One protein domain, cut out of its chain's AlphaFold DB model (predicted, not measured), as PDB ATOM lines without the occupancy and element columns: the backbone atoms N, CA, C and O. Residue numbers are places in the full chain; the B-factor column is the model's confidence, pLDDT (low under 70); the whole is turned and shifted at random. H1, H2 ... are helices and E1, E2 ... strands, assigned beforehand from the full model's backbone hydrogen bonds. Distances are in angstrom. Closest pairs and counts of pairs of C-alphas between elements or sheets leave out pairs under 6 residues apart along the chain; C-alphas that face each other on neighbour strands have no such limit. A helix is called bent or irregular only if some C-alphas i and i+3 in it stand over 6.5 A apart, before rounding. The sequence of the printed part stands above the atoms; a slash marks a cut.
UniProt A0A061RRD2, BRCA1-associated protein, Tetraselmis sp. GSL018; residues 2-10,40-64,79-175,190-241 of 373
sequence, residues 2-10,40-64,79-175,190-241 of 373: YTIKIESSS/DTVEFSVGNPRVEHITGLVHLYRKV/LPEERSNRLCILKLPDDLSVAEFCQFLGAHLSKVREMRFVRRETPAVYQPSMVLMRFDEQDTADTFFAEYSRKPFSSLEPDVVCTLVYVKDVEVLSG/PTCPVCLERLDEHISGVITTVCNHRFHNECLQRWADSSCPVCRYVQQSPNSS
ATOM      1  N   TYR A   2     201.009  65.687 -21.445       54.94
ATOM      2  CA  TYR A   2     202.394  66.107 -21.202       54.94
ATOM      3  C   TYR A   2     202.901  65.533 -19.879       54.94
ATOM      4  O   TYR A   2     202.238  65.717 -18.870       54.94
ATOM      5  N   THR A   3     204.047  64.865 -19.825       51.50
ATOM      6  CA  THR A   3     204.744  64.692 -18.533       51.50
ATOM      7  C   THR A   3     205.619  65.917 -18.319       51.50
ATOM      8  O   THR A   3     206.311  66.291 -19.261       51.50
ATOM      9  N   ILE A   4     205.565  66.528 -17.132       59.84
ATOM     10  CA  ILE A   4     206.409  67.655 -16.732       59.84
ATOM     11  C   ILE A   4     207.357  67.163 -15.642       59.84
ATOM     12  O   ILE A   4     206.930  66.781 -14.559       59.84
ATOM     13  N   LYS A   5     208.656  67.153 -15.920       47.75
ATOM     14  CA  LYS A   5     209.675  66.932 -14.886       47.75
ATOM     15  C   LYS A   5     210.307  68.267 -14.566       47.75
ATOM     16  O   LYS A   5     210.639  68.961 -15.511       47.75
ATOM     17  N   ILE A   6     210.397  68.614 -13.286       56.59
ATOM     18  CA  ILE A   6     210.969  69.849 -12.746       56.59
ATOM     19  C   ILE A   6     212.215  69.431 -11.966       56.59
ATOM     20  O   ILE A   6     212.153  69.100 -10.778       56.59
ATOM     21  N   GLU A   7     213.350  69.396 -12.653       48.34
ATOM     22  CA  GLU A   7     214.643  69.170 -12.006       48.34
ATOM     23  C   GLU A   7     215.125  70.485 -11.422       48.34
ATOM     24  O   GLU A   7     215.112  71.476 -12.135       48.34
ATOM     25  N   SER A   8     215.518  70.519 -10.150       48.66
ATOM     26  CA  SER A   8     216.023  71.738  -9.526       48.66
ATOM     27  C   SER A   8     217.537  71.642  -9.333       48.66
ATOM     28  O   SER A   8     218.030  70.699  -8.717       48.66
ATOM     29  N   SER A   9     218.290  72.583  -9.899       47.00
ATOM     30  CA  SER A   9     219.726  72.738  -9.682       47.00
ATOM     31  C   SER A   9     219.941  73.858  -8.669       47.00
ATOM     32  O   SER A   9     219.875  75.043  -9.001       47.00
ATOM     33  N   SER A  10     220.184  73.499  -7.415       38.69
ATOM     34  CA  SER A  10     220.674  74.439  -6.411       38.69
ATOM     35  C   SER A  10     222.200  74.482  -6.486       38.69
ATOM     36  O   SER A  10     222.856  73.764  -5.734       38.69
ATOM     37  N   ASP A  40     211.299  69.024 -26.126       46.03
ATOM     38  CA  ASP A  40     211.115  70.459 -25.900       46.03
ATOM     39  C   ASP A  40     211.374  70.734 -24.408       46.03
ATOM     40  O   ASP A  40     210.520  70.517 -23.542       46.03
ATOM     41  N   THR A  41     212.623  71.076 -24.096       42.25
ATOM     42  CA  THR A  41     213.087  71.338 -22.731       42.25
ATOM     43  C   THR A  41     212.977  72.830 -22.453       42.25
ATOM     44  O   THR A  41     213.424  73.663 -23.241       42.25
ATOM     45  N   VAL A  42     212.352  73.174 -21.333       58.03
ATOM     46  CA  VAL A  42     212.091  74.545 -20.910       58.03
ATOM     47  C   VAL A  42     212.916  74.843 -19.667       58.03
ATOM     48  O   VAL A  42     212.631  74.311 -18.603       58.03
ATOM     49  N   GLU A  43     213.924  75.700 -19.782       53.88
ATOM     50  CA  GLU A  43     214.617  76.238 -18.609       53.88
ATOM     51  C   GLU A  43     213.657  77.123 -17.805       53.88
ATOM     52  O   GLU A  43     212.887  77.916 -18.366       53.88
ATOM     53  N   PHE A  44     213.660  76.956 -16.486       65.31
ATOM     54  CA  PHE A  44     212.834  77.741 -15.585       65.31
ATOM     55  C   PHE A  44     213.610  78.201 -14.355       65.31
ATOM     56  O   PHE A  44     214.546  77.538 -13.912       65.31
ATOM     57  N   SER A  45     213.143  79.292 -13.750       53.00
ATOM     58  CA  SER A  45     213.588  79.749 -12.437       53.00
ATOM     59  C   SER A  45     212.412  79.919 -11.474       53.00
ATOM     60  O   SER A  45     211.324  80.389 -11.827       53.00
ATOM     61  N   VAL A  46     212.619  79.482 -10.233       60.69
ATOM     62  CA  VAL A  46     211.721  79.676  -9.090       60.69
ATOM     63  C   VAL A  46     212.557  80.180  -7.915       60.69
ATOM     64  O   VAL A  46     213.720  79.832  -7.748       60.69
ATOM     65  N   GLY A  47     211.954  81.010  -7.082       53.38
ATOM     66  CA  GLY A  47     212.603  81.691  -5.979       53.38
ATOM     67  C   GLY A  47     212.833  83.171  -6.273       53.38
ATOM     68  O   GLY A  47     212.680  83.664  -7.391       53.38
ATOM     69  N   ASN A  48     213.069  83.934  -5.210       53.22
ATOM     70  CA  ASN A  48     213.472  85.323  -5.364       53.22
ATOM     71  C   ASN A  48     214.909  85.318  -5.907       53.22
ATOM     72  O   ASN A  48     215.791  84.911  -5.148       53.22
ATOM     73  N   PRO A  49     215.192  85.847  -7.118       56.88
ATOM     74  CA  PRO A  49     216.542  85.852  -7.693       56.88
ATOM     75  C   PRO A  49     217.604  86.499  -6.793       56.88
ATOM     76  O   PRO A  49     218.797  86.347  -7.021       56.88
ATOM     77  N   ARG A  50     217.172  87.259  -5.778       45.12
ATOM     78  CA  ARG A  50     218.025  87.957  -4.812       45.12
ATOM     79  C   ARG A  50     218.281  87.196  -3.505       45.12
ATOM     80  O   ARG A  50     219.079  87.673  -2.708       45.12
ATOM     81  N   VAL A  51     217.581  86.092  -3.233       46.31
ATOM     82  CA  VAL A  51     217.656  85.367  -1.942       46.31
ATOM     83  C   VAL A  51     217.850  83.869  -2.149       46.31
ATOM     84  O   VAL A  51     218.692  83.269  -1.492       46.31
ATOM     85  N   GLU A  52     217.099  83.275  -3.070       44.50
ATOM     86  CA  GLU A  52     217.152  81.851  -3.385       44.50
ATOM     87  C   GLU A  52     216.767  81.710  -4.857       44.50
ATOM     88  O   GLU A  52     215.656  82.076  -5.242       44.50
ATOM     89  N   HIS A  53     217.705  81.258  -5.688       52.28
ATOM     90  CA  HIS A  53     217.484  81.046  -7.115       52.28
ATOM     91  C   HIS A  53     217.573  79.551  -7.389       52.28
ATOM     92  O   HIS A  53     218.655  78.971  -7.374       52.28
ATOM     93  N   ILE A  54     216.415  78.930  -7.578       55.00
ATOM     94  CA  ILE A  54     216.297  77.530  -7.945       55.00
ATOM     95  C   ILE A  54     216.023  77.508  -9.445       55.00
ATOM     96  O   ILE A  54     214.902  77.778  -9.882       55.00
ATOM     97  N   THR A  55     217.055  77.231 -10.236       51.22
ATOM     98  CA  THR A  55     216.909  76.996 -11.677       51.22
ATOM     99  C   THR A  55     216.615  75.538 -11.938       51.22
ATOM    100  O   THR A  55     216.917  74.674 -11.115       51.22
ATOM    101  N   GLY A  56     216.022  75.248 -13.084       55.31
ATOM    102  CA  GLY A  56     215.685  73.888 -13.421       55.31
ATOM    103  C   GLY A  56     215.244  73.673 -14.852       55.31
ATOM    104  O   GLY A  56     215.065  74.618 -15.617       55.31
ATOM    105  N   LEU A  57     215.044  72.407 -15.205       49.97
ATOM    106  CA  LEU A  57     214.550  72.000 -16.517       49.97
ATOM    107  C   LEU A  57     213.128  71.460 -16.377       49.97
ATOM    108  O   LEU A  57     212.881  70.555 -15.585       49.97
ATOM    109  N   VAL A  58     212.202  72.039 -17.143       59.34
ATOM    110  CA  VAL A  58     210.846  71.553 -17.405       59.34
ATOM    111  C   VAL A  58     210.879  70.772 -18.712       59.34
ATOM    112  O   VAL A  58     210.924  71.345 -19.798       59.34
ATOM    113  N   HIS A  59     210.852  69.448 -18.637       51.81
ATOM    114  CA  HIS A  59     210.706  68.625 -19.836       51.81
ATOM    115  C   HIS A  59     209.229  68.481 -20.195       51.81
ATOM    116  O   HIS A  59     208.457  68.020 -19.363       51.81
ATOM    117  N   LEU A  60     208.831  68.842 -21.418       61.91
ATOM    118  CA  LEU A  60     207.464  68.676 -21.917       61.91
ATOM    119  C   LEU A  60     207.377  67.438 -22.819       61.91
ATOM    120  O   LEU A  60     207.661  67.500 -24.013       61.91
ATOM    121  N   TYR A  61     206.936  66.302 -22.279       52.28
ATOM    122  CA  TYR A  61     206.814  65.073 -23.075       52.28
ATOM    123  C   TYR A  61     205.410  64.891 -23.639       52.28
ATOM    124  O   TYR A  61     204.522  64.441 -22.918       52.28
ATOM    125  N   ARG A  62     205.198  65.155 -24.929       57.78
ATOM    126  CA  ARG A  62     203.970  64.731 -25.621       57.78
ATOM    127  C   ARG A  62     204.135  63.294 -26.111       57.78
ATOM    128  O   ARG A  62     205.064  63.006 -26.856       57.78
ATOM    129  N   LYS A  63     203.201  62.399 -25.775       48.84
ATOM    130  CA  LYS A  63     203.132  61.097 -26.459       48.84
ATOM    131  C   LYS A  63     202.814  61.306 -27.940       48.84
ATOM    132  O   LYS A  63     201.765  61.859 -28.273       48.84
ATOM    133  N   VAL A  64     203.712  60.863 -28.810       47.44
ATOM    134  CA  VAL A  64     203.465  60.740 -30.246       47.44
ATOM    135  C   VAL A  64     202.852  59.360 -30.466       47.44
ATOM    136  O   VAL A  64     203.527  58.357 -30.262       47.44
ATOM    137  N   LEU A  79     187.543  66.489 -26.252       68.38
ATOM    138  CA  LEU A  79     188.519  66.309 -25.175       68.38
ATOM    139  C   LEU A  79     189.550  65.228 -25.565       68.38
ATOM    140  O   LEU A  79     189.169  64.223 -26.168       68.38
ATOM    141  N   PRO A  80     190.841  65.385 -25.221       69.69
ATOM    142  CA  PRO A  80     191.858  64.369 -25.492       69.69
ATOM    143  C   PRO A  80     191.568  63.029 -24.790       69.69
ATOM    144  O   PRO A  80     191.102  63.011 -23.652       69.69
ATOM    145  N   GLU A  81     191.913  61.907 -25.435       62.56
ATOM    146  CA  GLU A  81     191.728  60.549 -24.880       62.56
ATOM    147  C   GLU A  81     192.546  60.306 -23.598       62.56
ATOM    148  O   GLU A  81     192.095  59.608 -22.692       62.56
ATOM    149  N   GLU A  82     193.727  60.923 -23.484       66.31
ATOM    150  CA  GLU A  82     194.552  60.883 -22.271       66.31
ATOM    151  C   GLU A  82     194.443  62.197 -21.487       66.31
ATOM    152  O   GLU A  82     195.112  63.188 -21.818       66.31
ATOM    153  N   ARG A  83     193.619  62.180 -20.431       77.75
ATOM    154  CA  ARG A  83     193.309  63.320 -19.554       77.75
ATOM    155  C   ARG A  83     193.674  63.060 -18.088       77.75
ATOM    156  O   ARG A  83     193.735  61.915 -17.647       77.75
ATOM    157  N   SER A  84     193.965  64.134 -17.363       83.50
ATOM    158  CA  SER A  84     194.226  64.159 -15.916       83.50
ATOM    159  C   SER A  84     193.603  65.406 -15.298       83.50
ATOM    160  O   SER A  84     193.286  66.368 -15.998       83.50
ATOM    161  N   ASN A  85     193.469  65.423 -13.974       85.06
ATOM    162  CA  ASN A  85     193.022  66.582 -13.205       85.06
ATOM    163  C   ASN A  85     194.115  67.658 -13.061       85.06
ATOM    164  O   ASN A  85     194.062  68.486 -12.154       85.06
ATOM    165  N   ARG A  86     195.143  67.636 -13.915       85.19
ATOM    166  CA  ARG A  86     196.249  68.593 -13.905       85.19
ATOM    167  C   ARG A  86     196.331  69.291 -15.252       85.19
ATOM    168  O   ARG A  86     196.417  68.644 -16.298       85.19
ATOM    169  N   LEU A  87     196.344  70.615 -15.211       88.62
ATOM    170  CA  LEU A  87     196.423  71.479 -16.381       88.62
ATOM    171  C   LEU A  87     197.615  72.420 -16.259       88.62
ATOM    172  O   LEU A  87     197.970  72.862 -15.170       88.62
ATOM    173  N   CYS A  88     198.216  72.751 -17.395       86.31
ATOM    174  CA  CYS A  88     199.259  73.757 -17.489       86.31
ATOM    175  C   CYS A  88     198.859  74.834 -18.490       86.31
ATOM    176  O   CYS A  88     198.448  74.524 -19.610       86.31
ATOM    177  N   ILE A  89     199.041  76.092 -18.102       89.12
ATOM    178  CA  ILE A  89     199.043  77.231 -19.016       89.12
ATOM    179  C   ILE A  89     200.480  77.451 -19.463       89.12
ATOM    180  O   ILE A  89     201.357  77.690 -18.634       89.12
ATOM    181  N   LEU A  90     200.725  77.355 -20.770       81.75
ATOM    182  CA  LEU A  90     202.080  77.424 -21.328       81.75
ATOM    183  C   LEU A  90     202.660  78.842 -21.354       81.75
ATOM    184  O   LEU A  90     203.877  79.006 -21.306       81.75
ATOM    185  N   LYS A  91     201.801  79.855 -21.483       83.12
ATOM    186  CA  LYS A  91     202.211  81.253 -21.603       83.12
ATOM    187  C   LYS A  91     201.188  82.164 -20.939       83.12
ATOM    188  O   LYS A  91     200.033  82.194 -21.362       83.12
ATOM    189  N   LEU A  92     201.633  82.908 -19.934       84.50
ATOM    190  CA  LEU A  92     200.906  84.036 -19.360       84.50
ATOM    191  C   LEU A  92     201.472  85.360 -19.888       84.50
ATOM    192  O   LEU A  92     202.661  85.411 -20.218       84.50
ATOM    193  N   PRO A  93     200.640  86.412 -19.976       82.88
ATOM    194  CA  PRO A  93     201.124  87.765 -20.210       82.88
ATOM    195  C   PRO A  93     202.060  88.219 -19.076       82.88
ATOM    196  O   PRO A  93     201.751  87.997 -17.908       82.88
ATOM    197  N   ASP A  94     203.164  88.887 -19.410       75.06
ATOM    198  CA  ASP A  94     204.143  89.420 -18.443       75.06
ATOM    199  C   ASP A  94     203.555  90.470 -17.482       75.06
ATOM    200  O   ASP A  94     204.046  90.626 -16.362       75.06
ATOM    201  N   ASP A  95     202.506  91.175 -17.908       74.81
ATOM    202  CA  ASP A  95     201.844  92.204 -17.101       74.81
ATOM    203  C   ASP A  95     200.779  91.622 -16.162       74.81
ATOM    204  O   ASP A  95     200.378  92.294 -15.209       74.81
ATOM    205  N   LEU A  96     200.363  90.369 -16.384       80.81
ATOM    206  CA  LEU A  96     199.316  89.715 -15.608       80.81
ATOM    207  C   LEU A  96     199.865  89.232 -14.261       80.81
ATOM    208  O   LEU A  96     200.647  88.281 -14.178       80.81
ATOM    209  N   SER A  97     199.419  89.864 -13.181       83.00
ATOM    210  CA  SER A  97     199.763  89.465 -11.817       83.00
ATOM    211  C   SER A  97     199.060  88.168 -11.393       83.00
ATOM    212  O   SER A  97     198.015  87.791 -11.930       83.00
ATOM    213  N   VAL A  98     199.581  87.491 -10.358       84.38
ATOM    214  CA  VAL A  98     198.884  86.330  -9.766       84.38
ATOM    215  C   VAL A  98     197.475  86.688  -9.299       84.38
ATOM    216  O   VAL A  98     196.573  85.874  -9.469       84.38
ATOM    217  N   ALA A  99     197.269  87.870  -8.713       84.44
ATOM    218  CA  ALA A  99     195.960  88.278  -8.207       84.44
ATOM    219  C   ALA A  99     194.938  88.422  -9.349       84.44
ATOM    220  O   ALA A  99     193.843  87.860  -9.270       84.44
ATOM    221  N   GLU A 100     195.324  89.077 -10.448       86.62
ATOM    222  CA  GLU A 100     194.496  89.187 -11.656       86.62
ATOM    223  C   GLU A 100     194.236  87.817 -12.286       86.62
ATOM    224  O   GLU A 100     193.111  87.515 -12.684       86.62
ATOM    225  N   PHE A 101     195.238  86.935 -12.307       88.94
ATOM    226  CA  PHE A 101     195.053  85.563 -12.766       88.94
ATOM    227  C   PHE A 101     194.080  84.771 -11.871       88.94
ATOM    228  O   PHE A 101     193.216  84.051 -12.372       88.94
ATOM    229  N   CYS A 102     194.144  84.936 -10.549       88.25
ATOM    230  CA  CYS A 102     193.174  84.336  -9.629       88.25
ATOM    231  C   CYS A 102     191.755  84.850  -9.893       88.25
ATOM    232  O   CYS A 102     190.792  84.091  -9.806       88.25
ATOM    233  N   GLN A 103     191.610  86.130 -10.241       87.75
ATOM    234  CA  GLN A 103     190.326  86.701 -10.638       87.75
ATOM    235  C   GLN A 103     189.829  86.131 -11.974       87.75
ATOM    236  O   GLN A 103     188.646  85.819 -12.089       87.75
ATOM    237  N   PHE A 104     190.721  85.928 -12.947       88.56
ATOM    238  CA  PHE A 104     190.414  85.300 -14.236       88.56
ATOM    239  C   PHE A 104     189.869  83.871 -14.085       88.56
ATOM    240  O   PHE A 104     188.922  83.491 -14.777       88.56
ATOM    241  N   LEU A 105     190.413  83.095 -13.141       88.81
ATOM    242  CA  LEU A 105     189.912  81.755 -12.815       88.81
ATOM    243  C   LEU A 105     188.502  81.767 -12.204       88.81
ATOM    244  O   LEU A 105     187.786  80.768 -12.293       88.81
ATOM    245  N   GLY A 106     188.092  82.882 -11.594       87.44
ATOM    246  CA  GLY A 106     186.730  83.103 -11.116       87.44
ATOM    247  C   GLY A 106     186.206  81.966 -10.234       87.44
ATOM    248  O   GLY A 106     186.821  81.598  -9.233       87.44
ATOM    249  N   ALA A 107     185.062  81.391 -10.615       88.12
ATOM    250  CA  ALA A 107     184.412  80.311  -9.867       88.12
ATOM    251  C   ALA A 107     185.258  79.024  -9.791       88.12
ATOM    252  O   ALA A 107     185.154  78.272  -8.816       88.12
ATOM    253  N   HIS A 108     186.122  78.785 -10.781       89.50
ATOM    254  CA  HIS A 108     186.973  77.597 -10.834       89.50
ATOM    255  C   HIS A 108     188.129  77.656  -9.833       89.50
ATOM    256  O   HIS A 108     188.636  76.604  -9.459       89.50
ATOM    257  N   LEU A 109     188.496  78.839  -9.318       88.94
ATOM    258  CA  LEU A 109     189.579  78.992  -8.334       88.94
ATOM    259  C   LEU A 109     189.349  78.160  -7.061       88.94
ATOM    260  O   LEU A 109     190.298  77.622  -6.498       88.94
ATOM    261  N   SER A 110     188.090  78.017  -6.635       87.69
ATOM    262  CA  SER A 110     187.705  77.205  -5.468       87.69
ATOM    263  C   SER A 110     187.966  75.703  -5.651       87.69
ATOM    264  O   SER A 110     188.126  74.974  -4.675       87.69
ATOM    265  N   LYS A 111     188.042  75.250  -6.905       90.56
ATOM    266  CA  LYS A 111     188.276  73.857  -7.301       90.56
ATOM    267  C   LYS A 111     189.759  73.563  -7.549       90.56
ATOM    268  O   LYS A 111     190.138  72.409  -7.746       90.56
ATOM    269  N   VAL A 112     190.614  74.593  -7.530       89.75
ATOM    270  CA  VAL A 112     192.067  74.464  -7.694       89.75
ATOM    271  C   VAL A 112     192.714  74.169  -6.342       89.75
ATOM    272  O   VAL A 112     192.750  75.013  -5.447       89.75
ATOM    273  N   ARG A 113     193.260  72.960  -6.210       87.25
ATOM    274  CA  ARG A 113     193.941  72.461  -5.007       87.25
ATOM    275  C   ARG A 113     195.377  72.950  -4.919       87.25
ATOM    276  O   ARG A 113     195.825  73.407  -3.873       87.25
ATOM    277  N   GLU A 114     196.074  72.916  -6.040       85.88
ATOM    278  CA  GLU A 114     197.457  73.362  -6.127       85.88
ATOM    279  C   GLU A 114     197.617  74.256  -7.348       85.88
ATOM    280  O   GLU A 114     197.141  73.925  -8.436       85.88
ATOM    281  N   MET A 115     198.299  75.381  -7.167       88.62
ATOM    282  CA  MET A 115     198.682  76.284  -8.239       88.62
ATOM    283  C   MET A 115     200.134  76.703  -8.053       88.62
ATOM    284  O   MET A 115     200.525  77.184  -6.990       88.62
ATOM    285  N   ARG A 116     200.947  76.554  -9.094       84.62
ATOM    286  CA  ARG A 116     202.355  76.945  -9.071       84.62
ATOM    287  C   ARG A 116     202.694  77.782 -10.287       84.62
ATOM    288  O   ARG A 116     202.506  77.339 -11.418       84.62
ATOM    289  N   PHE A 117     203.246  78.961 -10.030       84.50
ATOM    290  CA  PHE A 117     203.829  79.814 -11.053       84.50
ATOM    291  C   PHE A 117     205.294  79.444 -11.234       84.50
ATOM    292  O   PHE A 117     206.054  79.388 -10.266       84.50
ATOM    293  N   VAL A 118     205.679  79.205 -12.476       80.69
ATOM    294  CA  VAL A 118     207.043  78.870 -12.867       80.69
ATOM    295  C   VAL A 118     207.456  79.877 -13.928       80.69
ATOM    296  O   VAL A 118     206.738  80.084 -14.905       80.69
ATOM    297  N   ARG A 119     208.584  80.557 -13.733       76.50
ATOM    298  CA  ARG A 119     209.063  81.542 -14.701       76.50
ATOM    299  C   ARG A 119     209.915  80.831 -15.739       76.50
ATOM    300  O   ARG A 119     210.860  80.149 -15.363       76.50
ATOM    301  N   ARG A 120     209.596  80.986 -17.024       71.44
ATOM    302  CA  ARG A 120     210.458  80.489 -18.099       71.44
ATOM    303  C   ARG A 120     211.677  81.394 -18.212       71.44
ATOM    304  O   ARG A 120     211.514  82.609 -18.278       71.44
ATOM    305  N   GLU A 121     212.862  80.802 -18.246       62.00
ATOM    306  CA  GLU A 121     214.117  81.503 -18.491       62.00
ATOM    307  C   GLU A 121     214.466  81.285 -19.968       62.00
ATOM    308  O   GLU A 121     214.874  80.214 -20.397       62.00
ATOM    309  N   THR A 122     214.157  82.272 -20.806       58.78
ATOM    310  CA  THR A 122     214.481  82.254 -22.240       58.78
ATOM    311  C   THR A 122     215.442  83.392 -22.561       58.78
ATOM    312  O   THR A 122     215.277  84.468 -22.013       58.78
ATOM    313  N   PRO A 123     216.389  83.268 -23.504       52.25
ATOM    314  CA  PRO A 123     217.275  84.381 -23.882       52.25
ATOM    315  C   PRO A 123     216.563  85.608 -24.491       52.25
ATOM    316  O   PRO A 123     217.204  86.596 -24.843       52.25
ATOM    317  N   ALA A 124     215.243  85.540 -24.681       54.59
ATOM    318  CA  ALA A 124     214.432  86.612 -25.233       54.59
ATOM    319  C   ALA A 124     214.138  87.710 -24.193       54.59
ATOM    320  O   ALA A 124     214.115  87.485 -22.986       54.59
ATOM    321  N   VAL A 125     213.831  88.914 -24.684       54.47
ATOM    322  CA  VAL A 125     213.450  90.086 -23.867       54.47
ATOM    323  C   VAL A 125     212.164  89.844 -23.048       54.47
ATOM    324  O   VAL A 125     211.923  90.539 -22.062       54.47
ATOM    325  N   TYR A 126     211.363  88.851 -23.443       60.88
ATOM    326  CA  TYR A 126     210.089  88.468 -22.835       60.88
ATOM    327  C   TYR A 126     210.256  87.157 -22.059       60.88
ATOM    328  O   TYR A 126     210.741  86.178 -22.629       60.88
ATOM    329  N   GLN A 127     209.868  87.134 -20.782       65.38
ATOM    330  CA  GLN A 127     210.080  85.996 -19.873       65.38
ATOM    331  C   GLN A 127     208.726  85.479 -19.375       65.38
ATOM    332  O   GLN A 127     208.350  85.755 -18.231       65.38
ATOM    333  N   PRO A 128     207.975  84.749 -20.222       69.94
ATOM    334  CA  PRO A 128     206.616  84.369 -19.894       69.94
ATOM    335  C   PRO A 128     206.598  83.408 -18.712       69.94
ATOM    336  O   PRO A 128     207.355  82.435 -18.658       69.94
ATOM    337  N   SER A 129     205.678  83.637 -17.785       80.12
ATOM    338  CA  SER A 129     205.407  82.663 -16.732       80.12
ATOM    339  C   SER A 129     204.484  81.564 -17.258       80.12
ATOM    340  O   SER A 129     203.566  81.813 -18.041       80.12
ATOM    341  N   MET A 130     204.725  80.336 -16.816       83.50
ATOM    342  CA  MET A 130     203.816  79.207 -16.963       83.50
ATOM    343  C   MET A 130     203.136  78.937 -15.619       83.50
ATOM    344  O   MET A 130     203.706  79.196 -14.556       83.50
ATOM    345  N   VAL A 131     201.915  78.412 -15.656       88.31
ATOM    346  CA  VAL A 131     201.168  78.063 -14.441       88.31
ATOM    347  C   VAL A 131     200.719  76.623 -14.494       88.31
ATOM    348  O   VAL A 131     200.024  76.207 -15.420       88.31
ATOM    349  N   LEU A 132     201.110  75.879 -13.467       87.31
ATOM    350  CA  LEU A 132     200.710  74.506 -13.218       87.31
ATOM    351  C   LEU A 132     199.556  74.512 -12.231       87.31
ATOM    352  O   LEU A 132     199.643  75.154 -11.185       87.31
ATOM    353  N   MET A 133     198.486  73.801 -12.558       90.19
ATOM    354  CA  MET A 133     197.292  73.711 -11.731       90.19
ATOM    355  C   MET A 133     196.878  72.260 -11.552       90.19
ATOM    356  O   MET A 133     196.886  71.474 -12.502       90.19
ATOM    357  N   ARG A 134     196.451  71.931 -10.338       89.50
ATOM    358  CA  ARG A 134     195.781  70.681  -9.998       89.50
ATOM    359  C   ARG A 134     194.368  70.983  -9.523       89.50
ATOM    360  O   ARG A 134     194.182  71.709  -8.548       89.50
ATOM    361  N   PHE A 135     193.395  70.390 -10.193       90.31
ATOM    362  CA  PHE A 135     191.989  70.439  -9.824       90.31
ATOM    363  C   PHE A 135     191.630  69.288  -8.881       90.31
ATOM    364  O   PHE A 135     192.322  68.265  -8.812       90.31
ATOM    365  N   ASP A 136     190.548  69.478  -8.137       90.06
ATOM    366  CA  ASP A 136     189.942  68.465  -7.279       90.06
ATOM    367  C   ASP A 136     189.516  67.208  -8.052       90.06
ATOM    368  O   ASP A 136     189.873  66.095  -7.662       90.06
ATOM    369  N   GLU A 137     188.829  67.393  -9.174       89.75
ATOM    370  CA  GLU A 137     188.232  66.343  -9.990       89.75
ATOM    371  C   GLU A 137     188.644  66.463 -11.464       89.75
ATOM    372  O   GLU A 137     189.104  67.497 -11.948       89.75
ATOM    373  N   GLN A 138     188.487  65.367 -12.210       88.56
ATOM    374  CA  GLN A 138     188.746  65.367 -13.653       88.56
ATOM    375  C   GLN A 138     187.725  66.222 -14.412       88.56
ATOM    376  O   GLN A 138     188.092  66.947 -15.330       88.56
ATOM    377  N   ASP A 139     186.453  66.137 -14.026       89.06
ATOM    378  CA  ASP A 139     185.350  66.818 -14.708       89.06
ATOM    379  C   ASP A 139     185.468  68.346 -14.615       89.06
ATOM    380  O   ASP A 139     185.204  69.078 -15.572       89.06
ATOM    381  N   THR A 140     185.963  68.842 -13.479       90.56
ATOM    382  CA  THR A 140     186.201  70.269 -13.261       90.56
ATOM    383  C   THR A 140     187.363  70.773 -14.114       90.56
ATOM    384  O   THR A 140     187.240  71.831 -14.736       90.56
ATOM    385  N   ALA A 141     188.441  69.989 -14.232       88.81
ATOM    386  CA  ALA A 141     189.532  70.267 -15.164       88.81
ATOM    387  C   ALA A 141     189.049  70.268 -16.624       88.81
ATOM    388  O   ALA A 141     189.405  71.163 -17.387       88.81
ATOM    389  N   ASP A 142     188.205  69.313 -17.013       89.06
ATOM    390  CA  ASP A 142     187.674  69.209 -18.376       89.06
ATOM    391  C   ASP A 142     186.746  70.378 -18.717       89.06
ATOM    392  O   ASP A 142     186.851  70.965 -19.796       89.06
ATOM    393  N   THR A 143     185.894  70.776 -17.770       91.06
ATOM    394  CA  THR A 143     185.037  71.958 -17.896       91.06
ATOM    395  C   THR A 143     185.878  73.219 -18.062       91.06
ATOM    396  O   THR A 143     185.640  74.003 -18.980       91.06
ATOM    397  N   PHE A 144     186.899  73.400 -17.220       90.25
ATOM    398  CA  PHE A 144     187.809  74.536 -17.323       90.25
ATOM    399  C   PHE A 144     188.566  74.534 -18.658       90.25
ATOM    400  O   PHE A 144     188.680  75.572 -19.303       90.25
ATOM    401  N   PHE A 145     189.036  73.373 -19.118       88.62
ATOM    402  CA  PHE A 145     189.703  73.235 -20.410       88.62
ATOM    403  C   PHE A 145     188.779  73.614 -21.569       88.62
ATOM    404  O   PHE A 145     189.161  74.425 -22.410       88.62
ATOM    405  N   ALA A 146     187.561  73.076 -21.611       87.12
ATOM    406  CA  ALA A 146     186.594  73.383 -22.661       87.12
ATOM    407  C   ALA A 146     186.187  74.863 -22.655       87.12
ATOM    408  O   ALA A 146     185.998  75.462 -23.713       87.12
ATOM    409  N   GLU A 147     186.070  75.459 -21.468       88.75
ATOM    410  CA  GLU A 147     185.639  76.838 -21.316       88.75
ATOM    411  C   GLU A 147     186.758  77.843 -21.607       88.75
ATOM    412  O   GLU A 147     186.481  78.854 -22.242       88.75
ATOM    413  N   TYR A 148     187.989  77.613 -21.152       87.50
ATOM    414  CA  TYR A 148     189.067  78.611 -21.183       87.50
ATOM    415  C   TYR A 148     190.132  78.359 -22.250       87.50
ATOM    416  O   TYR A 148     190.924  79.260 -22.536       87.50
ATOM    417  N   SER A 149     190.153  77.185 -22.886       86.44
ATOM    418  CA  SER A 149     191.102  76.915 -23.964       86.44
ATOM    419  C   SER A 149     190.883  77.886 -25.125       86.44
ATOM    420  O   SER A 149     189.801  77.981 -25.701       86.44
ATOM    421  N   ARG A 150     191.943  78.628 -25.454       82.88
ATOM    422  CA  ARG A 150     191.996  79.703 -26.452       82.88
ATOM    423  C   ARG A 150     191.118  80.927 -26.177       82.88
ATOM    424  O   ARG A 150     190.934  81.737 -27.083       82.88
ATOM    425  N   LYS A 151     190.624  81.121 -24.952       85.88
ATOM    426  CA  LYS A 151     190.019  82.407 -24.575       85.88
ATOM    427  C   LYS A 151     191.099  83.461 -24.312       85.88
ATOM    428  O   LYS A 151     192.124  83.121 -23.717       85.88
ATOM    429  N   PRO A 152     190.895  84.723 -24.722       86.19
ATOM    430  CA  PRO A 152     191.811  85.802 -24.377       86.19
ATOM    431  C   PRO A 152     191.789  86.072 -22.868       86.19
ATOM    432  O   PRO A 152     190.743  85.946 -22.228       86.19
ATOM    433  N   PHE A 153     192.937  86.448 -22.298       83.25
ATOM    434  CA  PHE A 153     193.029  86.806 -20.873       83.25
ATOM    435  C   PHE A 153     192.319  88.125 -20.554       83.25
ATOM    436  O   PHE A 153     191.786  88.298 -19.461       83.25
ATOM    437  N   SER A 154     192.292  89.042 -21.520       81.56
ATOM    438  CA  SER A 154     191.640  90.342 -21.418       81.56
ATOM    439  C   SER A 154     190.958  90.682 -22.736       81.56
ATOM    440  O   SER A 154     191.464  90.368 -23.811       81.56
ATOM    441  N   SER A 155     189.823  91.377 -22.671       81.81
ATOM    442  CA  SER A 155     189.156  91.904 -23.867       81.81
ATOM    443  C   SER A 155     189.970  92.990 -24.579       81.81
ATOM    444  O   SER A 155     189.680  93.294 -25.731       81.81
ATOM    445  N   LEU A 156     190.964  93.577 -23.901       79.56
ATOM    446  CA  LEU A 156     191.841  94.612 -24.457       79.56
ATOM    447  C   LEU A 156     192.911  94.038 -25.396       79.56
ATOM    448  O   LEU A 156     193.311  94.714 -26.337       79.56
ATOM    449  N   GLU A 157     193.341  92.795 -25.167       79.81
ATOM    450  CA  GLU A 157     194.392  92.126 -25.943       79.81
ATOM    451  C   GLU A 157     193.890  90.763 -26.448       79.81
ATOM    452  O   GLU A 157     194.215  89.718 -25.877       79.81
ATOM    453  N   PRO A 158     193.072  90.743 -27.518       79.06
ATOM    454  CA  PRO A 158     192.442  89.516 -28.008       79.06
ATOM    455  C   PRO A 158     193.443  88.491 -28.562       79.06
ATOM    456  O   PRO A 158     193.127  87.304 -28.626       79.06
ATOM    457  N   ASP A 159     194.648  88.930 -28.929       79.38
ATOM    458  CA  ASP A 159     195.698  88.070 -29.481       79.38
ATOM    459  C   ASP A 159     196.385  87.202 -28.410       79.38
ATOM    460  O   ASP A 159     196.974  86.163 -28.726       79.38
ATOM    461  N   VAL A 160     196.305  87.592 -27.131       82.69
ATOM    462  CA  VAL A 160     196.941  86.864 -26.027       82.69
ATOM    463  C   VAL A 160     195.943  85.886 -25.413       82.69
ATOM    464  O   VAL A 160     195.153  86.220 -24.529       82.69
ATOM    465  N   VAL A 161     195.988  84.645 -25.900       86.19
ATOM    466  CA  VAL A 161     195.032  83.590 -25.538       86.19
ATOM    467  C   VAL A 161     195.590  82.567 -24.549       86.19
ATOM    468  O   VAL A 161     196.759  82.177 -24.594       86.19
ATOM    469  N   CYS A 162     194.714  82.065 -23.684       86.50
ATOM    470  CA  CYS A 162     195.008  81.004 -22.736       86.50
ATOM    471  C   CYS A 162     195.225  79.678 -23.478       86.50
ATOM    472  O   CYS A 162     194.294  79.071 -24.008       86.50
ATOM    473  N   THR A 163     196.474  79.222 -23.537       86.75
ATOM    474  CA  THR A 163     196.822  77.935 -24.151       86.75
ATOM    475  C   THR A 163     197.008  76.887 -23.062       86.75
ATOM    476  O   THR A 163     198.018  76.900 -22.353       86.75
ATOM    477  N   LEU A 164     196.022  75.997 -22.938       86.38
ATOM    478  CA  LEU A 164     195.975  74.944 -21.927       86.38
ATOM    479  C   LEU A 164     196.468  73.605 -22.470       86.38
ATOM    480  O   LEU A 164     196.176  73.234 -23.608       86.38
ATOM    481  N   VAL A 165     197.157  72.844 -21.619       84.56
ATOM    482  CA  VAL A 165     197.552  71.457 -21.889       84.56
ATOM    483  C   VAL A 165     197.339  70.561 -20.666       84.56
ATOM    484  O   VAL A 165     197.552  70.990 -19.535       84.56
ATOM    485  N   TYR A 166     196.955  69.301 -20.891       83.12
ATOM    486  CA  TYR A 166     196.846  68.289 -19.831       83.12
ATOM    487  C   TYR A 166     198.207  67.735 -19.424       83.12
ATOM    488  O   TYR A 166     198.999  67.340 -20.289       83.12
ATOM    489  N   VAL A 167     198.434  67.629 -18.115       81.38
ATOM    490  CA  VAL A 167     199.706  67.198 -17.523       81.38
ATOM    491  C   VAL A 167     199.548  65.860 -16.803       81.38
ATOM    492  O   VAL A 167     198.790  65.741 -15.849       81.38
ATOM    493  N   LYS A 168     200.279  64.834 -17.229       69.19
ATOM    494  CA  LYS A 168     200.271  63.500 -16.625       69.19
ATOM    495  C   LYS A 168     200.848  63.500 -15.221       69.19
ATOM    496  O   LYS A 168     200.210  62.999 -14.305       69.19
ATOM    497  N   ASP A 169     202.047  64.044 -15.078       62.22
ATOM    498  CA  ASP A 169     202.741  64.089 -13.803       62.22
ATOM    499  C   ASP A 169     203.659  65.309 -13.718       62.22
ATOM    500  O   ASP A 169     204.060  65.845 -14.755       62.22
ATOM    501  N   VAL A 170     203.914  65.746 -12.485       65.62
ATOM    502  CA  VAL A 170     204.794  66.855 -12.111       65.62
ATOM    503  C   VAL A 170     205.716  66.341 -11.010       65.62
ATOM    504  O   VAL A 170     205.309  66.247  -9.854       65.62
ATOM    505  N   GLU A 171     206.945  65.992 -11.376       61.84
ATOM    506  CA  GLU A 171     207.979  65.563 -10.428       61.84
ATOM    507  C   GLU A 171     208.848  66.772 -10.065       61.84
ATOM    508  O   GLU A 171     209.430  67.381 -10.959       61.84
ATOM    509  N   VAL A 172     208.929  67.133  -8.779       61.22
ATOM    510  CA  VAL A 172     209.757  68.246  -8.282       61.22
ATOM    511  C   VAL A 172     210.879  67.668  -7.431       61.22
ATOM    512  O   VAL A 172     210.624  67.135  -6.355       61.22
ATOM    513  N   LEU A 173     212.118  67.782  -7.900       55.84
ATOM    514  CA  LEU A 173     213.297  67.296  -7.181       55.84
ATOM    515  C   LEU A 173     213.954  68.462  -6.429       55.84
ATOM    516  O   LEU A 173     214.864  69.079  -6.969       55.84
ATOM    517  N   SER A 174     213.479  68.810  -5.228       52.66
ATOM    518  CA  SER A 174     214.068  69.873  -4.385       52.66
ATOM    519  C   SER A 174     214.866  69.303  -3.209       52.66
ATOM    520  O   SER A 174     214.367  68.429  -2.502       52.66
ATOM    521  N   GLY A 175     216.080  69.824  -3.000       44.22
ATOM    522  CA  GLY A 175     217.007  69.425  -1.939       44.22
ATOM    523  C   GLY A 175     216.494  69.704  -0.521       44.22
ATOM    524  O   GLY A 175     216.141  70.828  -0.180       44.22
ATOM    525  N   PRO A 190     202.455  74.004   6.512       74.81
ATOM    526  CA  PRO A 190     202.982  75.339   6.782       74.81
ATOM    527  C   PRO A 190     201.840  76.317   7.095       74.81
ATOM    528  O   PRO A 190     200.683  76.073   6.766       74.81
ATOM    529  N   THR A 191     202.133  77.446   7.735       81.38
ATOM    530  CA  THR A 191     201.132  78.493   8.000       81.38
ATOM    531  C   THR A 191     201.116  79.527   6.884       81.38
ATOM    532  O   THR A 191     202.173  79.953   6.417       81.38
ATOM    533  N   CYS A 192     199.934  79.989   6.483       82.19
ATOM    534  CA  CYS A 192     199.815  81.089   5.539       82.19
ATOM    535  C   CYS A 192     200.305  82.394   6.195       82.19
ATOM    536  O   CYS A 192     199.786  82.782   7.236       82.19
ATOM    537  N   PRO A 193     201.248  83.134   5.595       84.69
ATOM    538  CA  PRO A 193     201.778  84.370   6.181       84.69
ATOM    539  C   PRO A 193     200.789  85.551   6.152       84.69
ATOM    540  O   PRO A 193     201.052  86.573   6.775       84.69
ATOM    541  N   VAL A 194     199.670  85.433   5.426       86.06
ATOM    542  CA  VAL A 194     198.655  86.494   5.304       86.06
ATOM    543  C   VAL A 194     197.583  86.364   6.387       86.06
ATOM    544  O   VAL A 194     197.321  87.330   7.099       86.06
ATOM    545  N   CYS A 195     196.974  85.184   6.541       85.12
ATOM    546  CA  CYS A 195     195.921  84.944   7.538       85.12
ATOM    547  C   CYS A 195     196.407  84.217   8.803       85.12
ATOM    548  O   CYS A 195     195.665  84.142   9.776       85.12
ATOM    549  N   LEU A 196     197.641  83.700   8.805       83.56
ATOM    550  CA  LEU A 196     198.250  82.915   9.889       83.56
ATOM    551  C   LEU A 196     197.559  81.569  10.183       83.56
ATOM    552  O   LEU A 196     197.895  80.903  11.161       83.56
ATOM    553  N   GLU A 197     196.639  81.129   9.325       85.19
ATOM    554  CA  GLU A 197     195.997  79.815   9.409       85.19
ATOM    555  C   GLU A 197     196.835  78.722   8.720       85.19
ATOM    556  O   GLU A 197     197.763  79.006   7.958       85.19
ATOM    557  N   ARG A 198     196.515  77.448   8.982       82.00
ATOM    558  CA  ARG A 198     197.197  76.306   8.349       82.00
ATOM    559  C   ARG A 198     196.928  76.274   6.844       82.00
ATOM    560  O   ARG A 198     195.793  76.420   6.393       82.00
ATOM    561  N   LEU A 199     197.989  76.068   6.074       81.00
ATOM    562  CA  LEU A 199     197.980  76.042   4.621       81.00
ATOM    563  C   LEU A 199     197.746  74.610   4.131       81.00
ATOM    564  O   LEU A 199     198.690  73.839   3.974       81.00
ATOM    565  N   ASP A 200     196.478  74.266   3.922       80.31
ATOM    566  CA  ASP A 200     196.052  72.936   3.484       80.31
ATOM    567  C   ASP A 200     195.661  72.938   1.992       80.31
ATOM    568  O   ASP A 200     194.782  73.700   1.566       80.31
ATOM    569  N   GLU A 201     196.303  72.065   1.208       76.62
ATOM    570  CA  GLU A 201     195.996  71.809  -0.212       76.62
ATOM    571  C   GLU A 201     194.551  71.318  -0.396       76.62
ATOM    572  O   GLU A 201     193.872  71.688  -1.357       76.62
ATOM    573  N   HIS A 202     194.039  70.531   0.549       73.81
ATOM    574  CA  HIS A 202     192.748  69.857   0.455       73.81
ATOM    575  C   HIS A 202     191.561  70.706   0.912       73.81
ATOM    576  O   HIS A 202     190.422  70.331   0.638       73.81
ATOM    577  N   ILE A 203     191.786  71.840   1.582       76.50
ATOM    578  CA  ILE A 203     190.696  72.684   2.102       76.50
ATOM    579  C   ILE A 203     190.574  73.964   1.284       76.50
ATOM    580  O   ILE A 203     189.537  74.222   0.682       76.50
ATOM    581  N   SER A 204     191.646  74.745   1.243       78.50
ATOM    582  CA  SER A 204     191.645  76.146   0.801       78.50
ATOM    583  C   SER A 204     192.398  76.387  -0.509       78.50
ATOM    584  O   SER A 204     192.380  77.499  -1.036       78.50
ATOM    585  N   GLY A 205     193.081  75.355  -1.011       84.00
ATOM    586  CA  GLY A 205     194.001  75.465  -2.134       84.00
ATOM    587  C   GLY A 205     195.263  76.256  -1.780       84.00
ATOM    588  O   GLY A 205     195.266  77.120  -0.894       84.00
ATOM    589  N   VAL A 206     196.365  75.937  -2.456       87.81
ATOM    590  CA  VAL A 206     197.658  76.581  -2.216       87.81
ATOM    591  C   VAL A 206     198.230  77.154  -3.502       87.81
ATOM    592  O   VAL A 206     198.449  76.426  -4.471       87.81
ATOM    593  N   ILE A 207     198.566  78.443  -3.464       86.25
ATOM    594  CA  ILE A 207     199.327  79.122  -4.511       86.25
ATOM    595  C   ILE A 207     200.780  79.214  -4.088       86.25
ATOM    596  O   ILE A 207     201.099  79.770  -3.037       86.25
ATOM    597  N   THR A 208     201.665  78.737  -4.951       87.06
ATOM    598  CA  THR A 208     203.103  78.970  -4.861       87.06
ATOM    599  C   THR A 208     203.490  80.021  -5.891       87.06
ATOM    600  O   THR A 208     203.346  79.822  -7.100       87.06
ATOM    601  N   THR A 209     203.942  81.168  -5.396       83.81
ATOM    602  CA  THR A 209     204.417  82.281  -6.227       83.81
ATOM    603  C   THR A 209     205.756  81.952  -6.885       83.81
ATOM    604  O   THR A 209     206.492  81.096  -6.400       83.81
ATOM    605  N   VAL A 210     206.133  82.711  -7.923       78.88
ATOM    606  CA  VAL A 210     207.453  82.578  -8.575       78.88
ATOM    607  C   VAL A 210     208.621  82.716  -7.607       78.88
ATOM    608  O   VAL A 210     209.679  82.203  -7.898       78.88
ATOM    609  N   CYS A 211     208.445  83.372  -6.454       75.69
ATOM    610  CA  CYS A 211     209.477  83.513  -5.427       75.69
ATOM    611  C   CYS A 211     209.456  82.412  -4.349       75.69
ATOM    612  O   CYS A 211     209.995  82.622  -3.267       75.69
ATOM    613  N   ASN A 212     208.789  81.287  -4.625       78.25
ATOM    614  CA  ASN A 212     208.618  80.115  -3.757       78.25
ATOM    615  C   ASN A 212     207.877  80.353  -2.423       78.25
ATOM    616  O   ASN A 212     207.850  79.489  -1.551       78.25
ATOM    617  N   HIS A 213     207.210  81.497  -2.255       82.31
ATOM    618  CA  HIS A 213     206.329  81.720  -1.106       82.31
ATOM    619  C   HIS A 213     204.931  81.167  -1.379       82.31
ATOM    620  O   HIS A 213     204.403  81.328  -2.489       82.31
ATOM    621  N   ARG A 214     204.344  80.536  -0.356       85.88
ATOM    622  CA  ARG A 214     203.082  79.794  -0.435       85.88
ATOM    623  C   ARG A 214     201.967  80.505   0.338       85.88
ATOM    624  O   ARG A 214     202.170  80.934   1.473       85.88
ATOM    625  N   PHE A 215     200.784  80.606  -0.262       89.50
ATOM    626  CA  PHE A 215     199.621  81.314   0.286       89.50
ATOM    627  C   PHE A 215     198.329  80.551  -0.006       89.50
ATOM    628  O   PHE A 215     198.288  79.758  -0.946       89.50
ATOM    629  N   HIS A 216     197.261  80.812   0.754       88.88
ATOM    630  CA  HIS A 216     195.923  80.387   0.332       88.88
ATOM    631  C   HIS A 216     195.514  81.136  -0.932       88.88
ATOM    632  O   HIS A 216     195.822  82.327  -1.059       88.88
ATOM    633  N   ASN A 217     194.751  80.471  -1.802       87.31
ATOM    634  CA  ASN A 217     194.215  81.082  -3.019       87.31
ATOM    635  C   ASN A 217     193.480  82.396  -2.706       87.31
ATOM    636  O   ASN A 217     193.777  83.438  -3.289       87.31
ATOM    637  N   GLU A 218     192.591  82.375  -1.710       88.00
ATOM    638  CA  GLU A 218     191.807  83.549  -1.311       88.00
ATOM    639  C   GLU A 218     192.651  84.679  -0.709       88.00
ATOM    640  O   GLU A 218     192.358  85.857  -0.917       88.00
ATOM    641  N   CYS A 219     193.696  84.334   0.048       87.81
ATOM    642  CA  CYS A 219     194.542  85.325   0.708       87.81
ATOM    643  C   CYS A 219     195.318  86.156  -0.312       87.81
ATOM    644  O   CYS A 219     195.403  87.375  -0.170       87.81
ATOM    645  N   LEU A 220     195.867  85.503  -1.338       87.69
ATOM    646  CA  LEU A 220     196.609  86.195  -2.384       87.69
ATOM    647  C   LEU A 220     195.676  86.875  -3.394       87.69
ATOM    648  O   LEU A 220     196.012  87.940  -3.892       87.69
ATOM    649  N   GLN A 221     194.485  86.327  -3.645       86.81
ATOM    650  CA  GLN A 221     193.480  86.976  -4.495       86.81
ATOM    651  C   GLN A 221     192.999  88.319  -3.924       86.81
ATOM    652  O   GLN A 221     192.741  89.252  -4.679       86.81
ATOM    653  N   ARG A 222     192.862  88.436  -2.595       85.69
ATOM    654  CA  ARG A 222     192.455  89.690  -1.926       85.69
ATOM    655  C   ARG A 222     193.607  90.678  -1.736       85.69
ATOM    656  O   ARG A 222     193.380  91.789  -1.258       85.69
ATOM    657  N   TRP A 223     194.833  90.273  -2.049       84.00
ATOM    658  CA  TRP A 223     196.001  91.127  -1.923       84.00
ATOM    659  C   TRP A 223     196.028  92.140  -3.072       84.00
ATOM    660  O   TRP A 223     195.932  91.768  -4.236       84.00
ATOM    661  N   ALA A 224     196.118  93.427  -2.731       67.06
ATOM    662  CA  ALA A 224     195.956  94.514  -3.697       67.06
ATOM    663  C   ALA A 224     197.195  94.757  -4.575       67.06
ATOM    664  O   ALA A 224     197.065  95.293  -5.672       67.06
ATOM    665  N   ASP A 225     198.382  94.368  -4.103       73.81
ATOM    666  CA  ASP A 225     199.640  94.641  -4.798       73.81
ATOM    667  C   ASP A 225     200.091  93.424  -5.623       73.81
ATOM    668  O   ASP A 225     199.957  92.280  -5.198       73.81
ATOM    669  N   SER A 226     200.761  93.638  -6.757       74.69
ATOM    670  CA  SER A 226     201.390  92.564  -7.557       74.69
ATOM    671  C   SER A 226     202.681  91.995  -6.934       74.69
ATOM    672  O   SER A 226     203.413  91.218  -7.558       74.69
ATOM    673  N   SER A 227     202.987  92.394  -5.697       81.38
ATOM    674  CA  SER A 227     204.187  92.001  -4.962       81.38
ATOM    675  C   SER A 227     203.905  90.866  -3.981       81.38
ATOM    676  O   SER A 227     202.840  90.795  -3.368       81.38
ATOM    677  N   CYS A 228     204.884  89.982  -3.793       82.06
ATOM    678  CA  CYS A 228     204.799  88.931  -2.783       82.06
ATOM    679  C   CYS A 228     204.667  89.529  -1.363       82.06
ATOM    680  O   CYS A 228     205.548  90.289  -0.958       82.06
ATOM    681  N   PRO A 229     203.664  89.138  -0.551       83.38
ATOM    682  CA  PRO A 229     203.513  89.640   0.819       83.38
ATOM    683  C   PRO A 229     204.718  89.384   1.736       83.38
ATOM    684  O   PRO A 229     204.938  90.133   2.685       83.38
ATOM    685  N   VAL A 230     205.501  88.333   1.465       83.06
ATOM    686  CA  VAL A 230     206.646  87.946   2.305       83.06
ATOM    687  C   VAL A 230     207.918  88.674   1.886       83.06
ATOM    688  O   VAL A 230     208.538  89.353   2.697       83.06
ATOM    689  N   CYS A 231     208.318  88.556   0.618       73.81
ATOM    690  CA  CYS A 231     209.607  89.081   0.156       73.81
ATOM    691  C   CYS A 231     209.502  90.347  -0.704       73.81
ATOM    692  O   CYS A 231     210.525  90.850  -1.163       73.81
ATOM    693  N   ARG A 232     208.284  90.850  -0.956       76.75
ATOM    694  CA  ARG A 232     207.979  91.999  -1.830       76.75
ATOM    695  C   ARG A 232     208.531  91.889  -3.252       76.75
ATOM    696  O   ARG A 232     208.560  92.879  -3.977       76.75
ATOM    697  N   TYR A 233     208.941  90.691  -3.667       73.69
ATOM    698  CA  TYR A 233     209.340  90.432  -5.041       73.69
ATOM    699  C   TYR A 233     208.142  90.678  -5.962       73.69
ATOM    700  O   TYR A 233     207.078  90.083  -5.772       73.69
ATOM    701  N   VAL A 234     208.323  91.586  -6.916       69.75
ATOM    702  CA  VAL A 234     207.338  91.913  -7.948       69.75
ATOM    703  C   VAL A 234     207.535  90.931  -9.092       69.75
ATOM    704  O   VAL A 234     208.654  90.731  -9.555       69.75
ATOM    705  N   GLN A 235     206.452  90.287  -9.511       61.00
ATOM    706  CA  GLN A 235     206.507  89.203 -10.495       61.00
ATOM    707  C   GLN A 235     206.671  89.693 -11.937       61.00
ATOM    708  O   GLN A 235     207.099  88.922 -12.793       61.00
ATOM    709  N   GLN A 236     206.363  90.967 -12.185       58.78
ATOM    710  CA  GLN A 236     206.484  91.599 -13.495       58.78
ATOM    711  C   GLN A 236     207.953  91.714 -13.925       58.78
ATOM    712  O   GLN A 236     208.871  91.811 -13.102       58.78
ATOM    713  N   SER A 237     208.182  91.665 -15.237       50.19
ATOM    714  CA  SER A 237     209.527  91.704 -15.804       50.19
ATOM    715  C   SER A 237     210.255  93.009 -15.417       50.19
ATOM    716  O   SER A 237     209.653  94.083 -15.398       50.19
ATOM    717  N   PRO A 238     211.570  92.962 -15.125       50.62
ATOM    718  CA  PRO A 238     212.343  94.157 -14.764       50.62
ATOM    719  C   PRO A 238     212.406  95.204 -15.895       50.62
ATOM    720  O   PRO A 238     212.778  96.352 -15.650       50.62
ATOM    721  N   ASN A 239     211.997  94.824 -17.110       51.50
ATOM    722  CA  ASN A 239     212.131  95.589 -18.347       51.50
ATOM    723  C   ASN A 239     211.083  96.704 -18.518       51.50
ATOM    724  O   ASN A 239     211.180  97.480 -19.470       51.50
ATOM    725  N   SER A 240     210.105  96.812 -17.615       57.97
ATOM    726  CA  SER A 240     209.153  97.932 -17.583       57.97
ATOM    727  C   SER A 240     209.582  99.066 -16.649       57.97
ATOM    728  O   SER A 240     208.941 100.117 -16.633       57.97
ATOM    729  N   SER A 241     210.671  98.897 -15.892       72.19
ATOM    730  CA  SER A 241     211.144  99.926 -14.967       72.19
ATOM    731  C   SER A 241     211.624 101.140 -15.760       72.19
ATOM    732  O   SER A 241     212.587 101.055 -16.518       72.19
TER     733      SER A 241
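AT A GLANCE: This is residues 2 to 10, 40 to 64, 79 to 175 and 190 to 241 of the 373 residues of the protein "BRCA1-associated protein" of Tetraselmis sp. GSL018 (UniProt A0A061RRD2). Seven strands close into a barrel, with E1, E3 and E2 making one wall and E5, E6 and E4 the other; the bent strand E7 joins the walls at one edge, and a short pairing of E2 with E5 joins them at the other. The helices H1, H2 and H3 pack outside, on the side of E4, E5, E6 and the small hairpin E8 and E9, which is added to E5. The 183 printed residues, in the order E1 E2 E3 E4 H1 E5 E6 H2 E7 E8 E9 H3, are of the mixed class, helices and strands, with 90 residues in named elements, under half. The sheet is mixed, and the whole is compact, with a radius of gyration of the C-alphas of 15.7 A and spans of 42 by 40 by 37 A.

IN THESE COORDINATES: E1 is residues 2 to 9, 21.8 A long, from C-alpha 2 at (202.394, 66.107, -21.202). E3 is residues 54 to 62, 25.1 A, and E2 residues 40 to 46. E5 is residues 112 to 120, 22.0 A; E6 is residues 129 to 135, and E4 residues 86 to 89. E7, residues 164 to 173, is 24.0 A long. E8 is residues 206 to 208 and E9 residues 214 to 216. H1 is residues 98 to 111, 16.6 A, irregular with C-alphas 104 and 107 8.9 A apart. H2 is residues 138 to 148, 15.2 A. H3, residues 217 to 221, ends at C-alpha 221 (193.480, 86.976, -4.495).

HOW THE PARTS SIT: Round the ring run E1, E3, E2, E5, E6, E4, E7 and back to E1. E1 and E3 are antiparallel, with N 9 and O 55 at 2.8 A. E2 and E3 form a hairpin, N 58 and O 42 at 2.7 A. E2 and E5 are antiparallel, N 45 and O 119 at 2.9 A. E5 and E6 form a hairpin, N 116 and O 132 at 2.8 A. E6 and E4 are antiparallel, N 133 and O 87 at 2.8 A. E7 bends by 73 degrees at residue 168; it is antiparallel to E4, N 88 and O 165 at 2.8 A, and parallel to E1, N 168 and O 2 at 2.7 A. E8 is parallel to E5, N 208 and O 115 at 2.8 A, and forms a hairpin with E9, N 207 and O 215 at 2.9 A. H1 is on the barrel, outside it, at a height over the sheet of 10.0 A. H2 is on it too, outside, at 8.5 A, and H3 outside at 7.3 A. H1 touches H3, the closest C-alphas being those of Ala 99 and Gln 221, 4.7 A apart. H1, with residues 108 to 111 alone, only just touches H2, with 3 pairs of C-alphas within 8 A; the closest are those of His 108 and Phe 144, 7.2 A. H2 and H3 have every O i to N i+4 pair within hydrogen-bond range; H1 has 5 of 10.

THE WHOLE: The C-alphas of Val 64 and Leu 196, the two farthest apart, are 46.1 A apart. Residues 11 to 39, 65 to 78 and 176 to 189 are not printed, with C-alpha gaps of 22.1, 16.7 and 17.5 A. Of the links printed whole, H2 to E7 is long. The mean pLDDT of the printed part is 74.5; 62 residues are under 70, among them 2 to 10, 40 to 64 and 168 to 175.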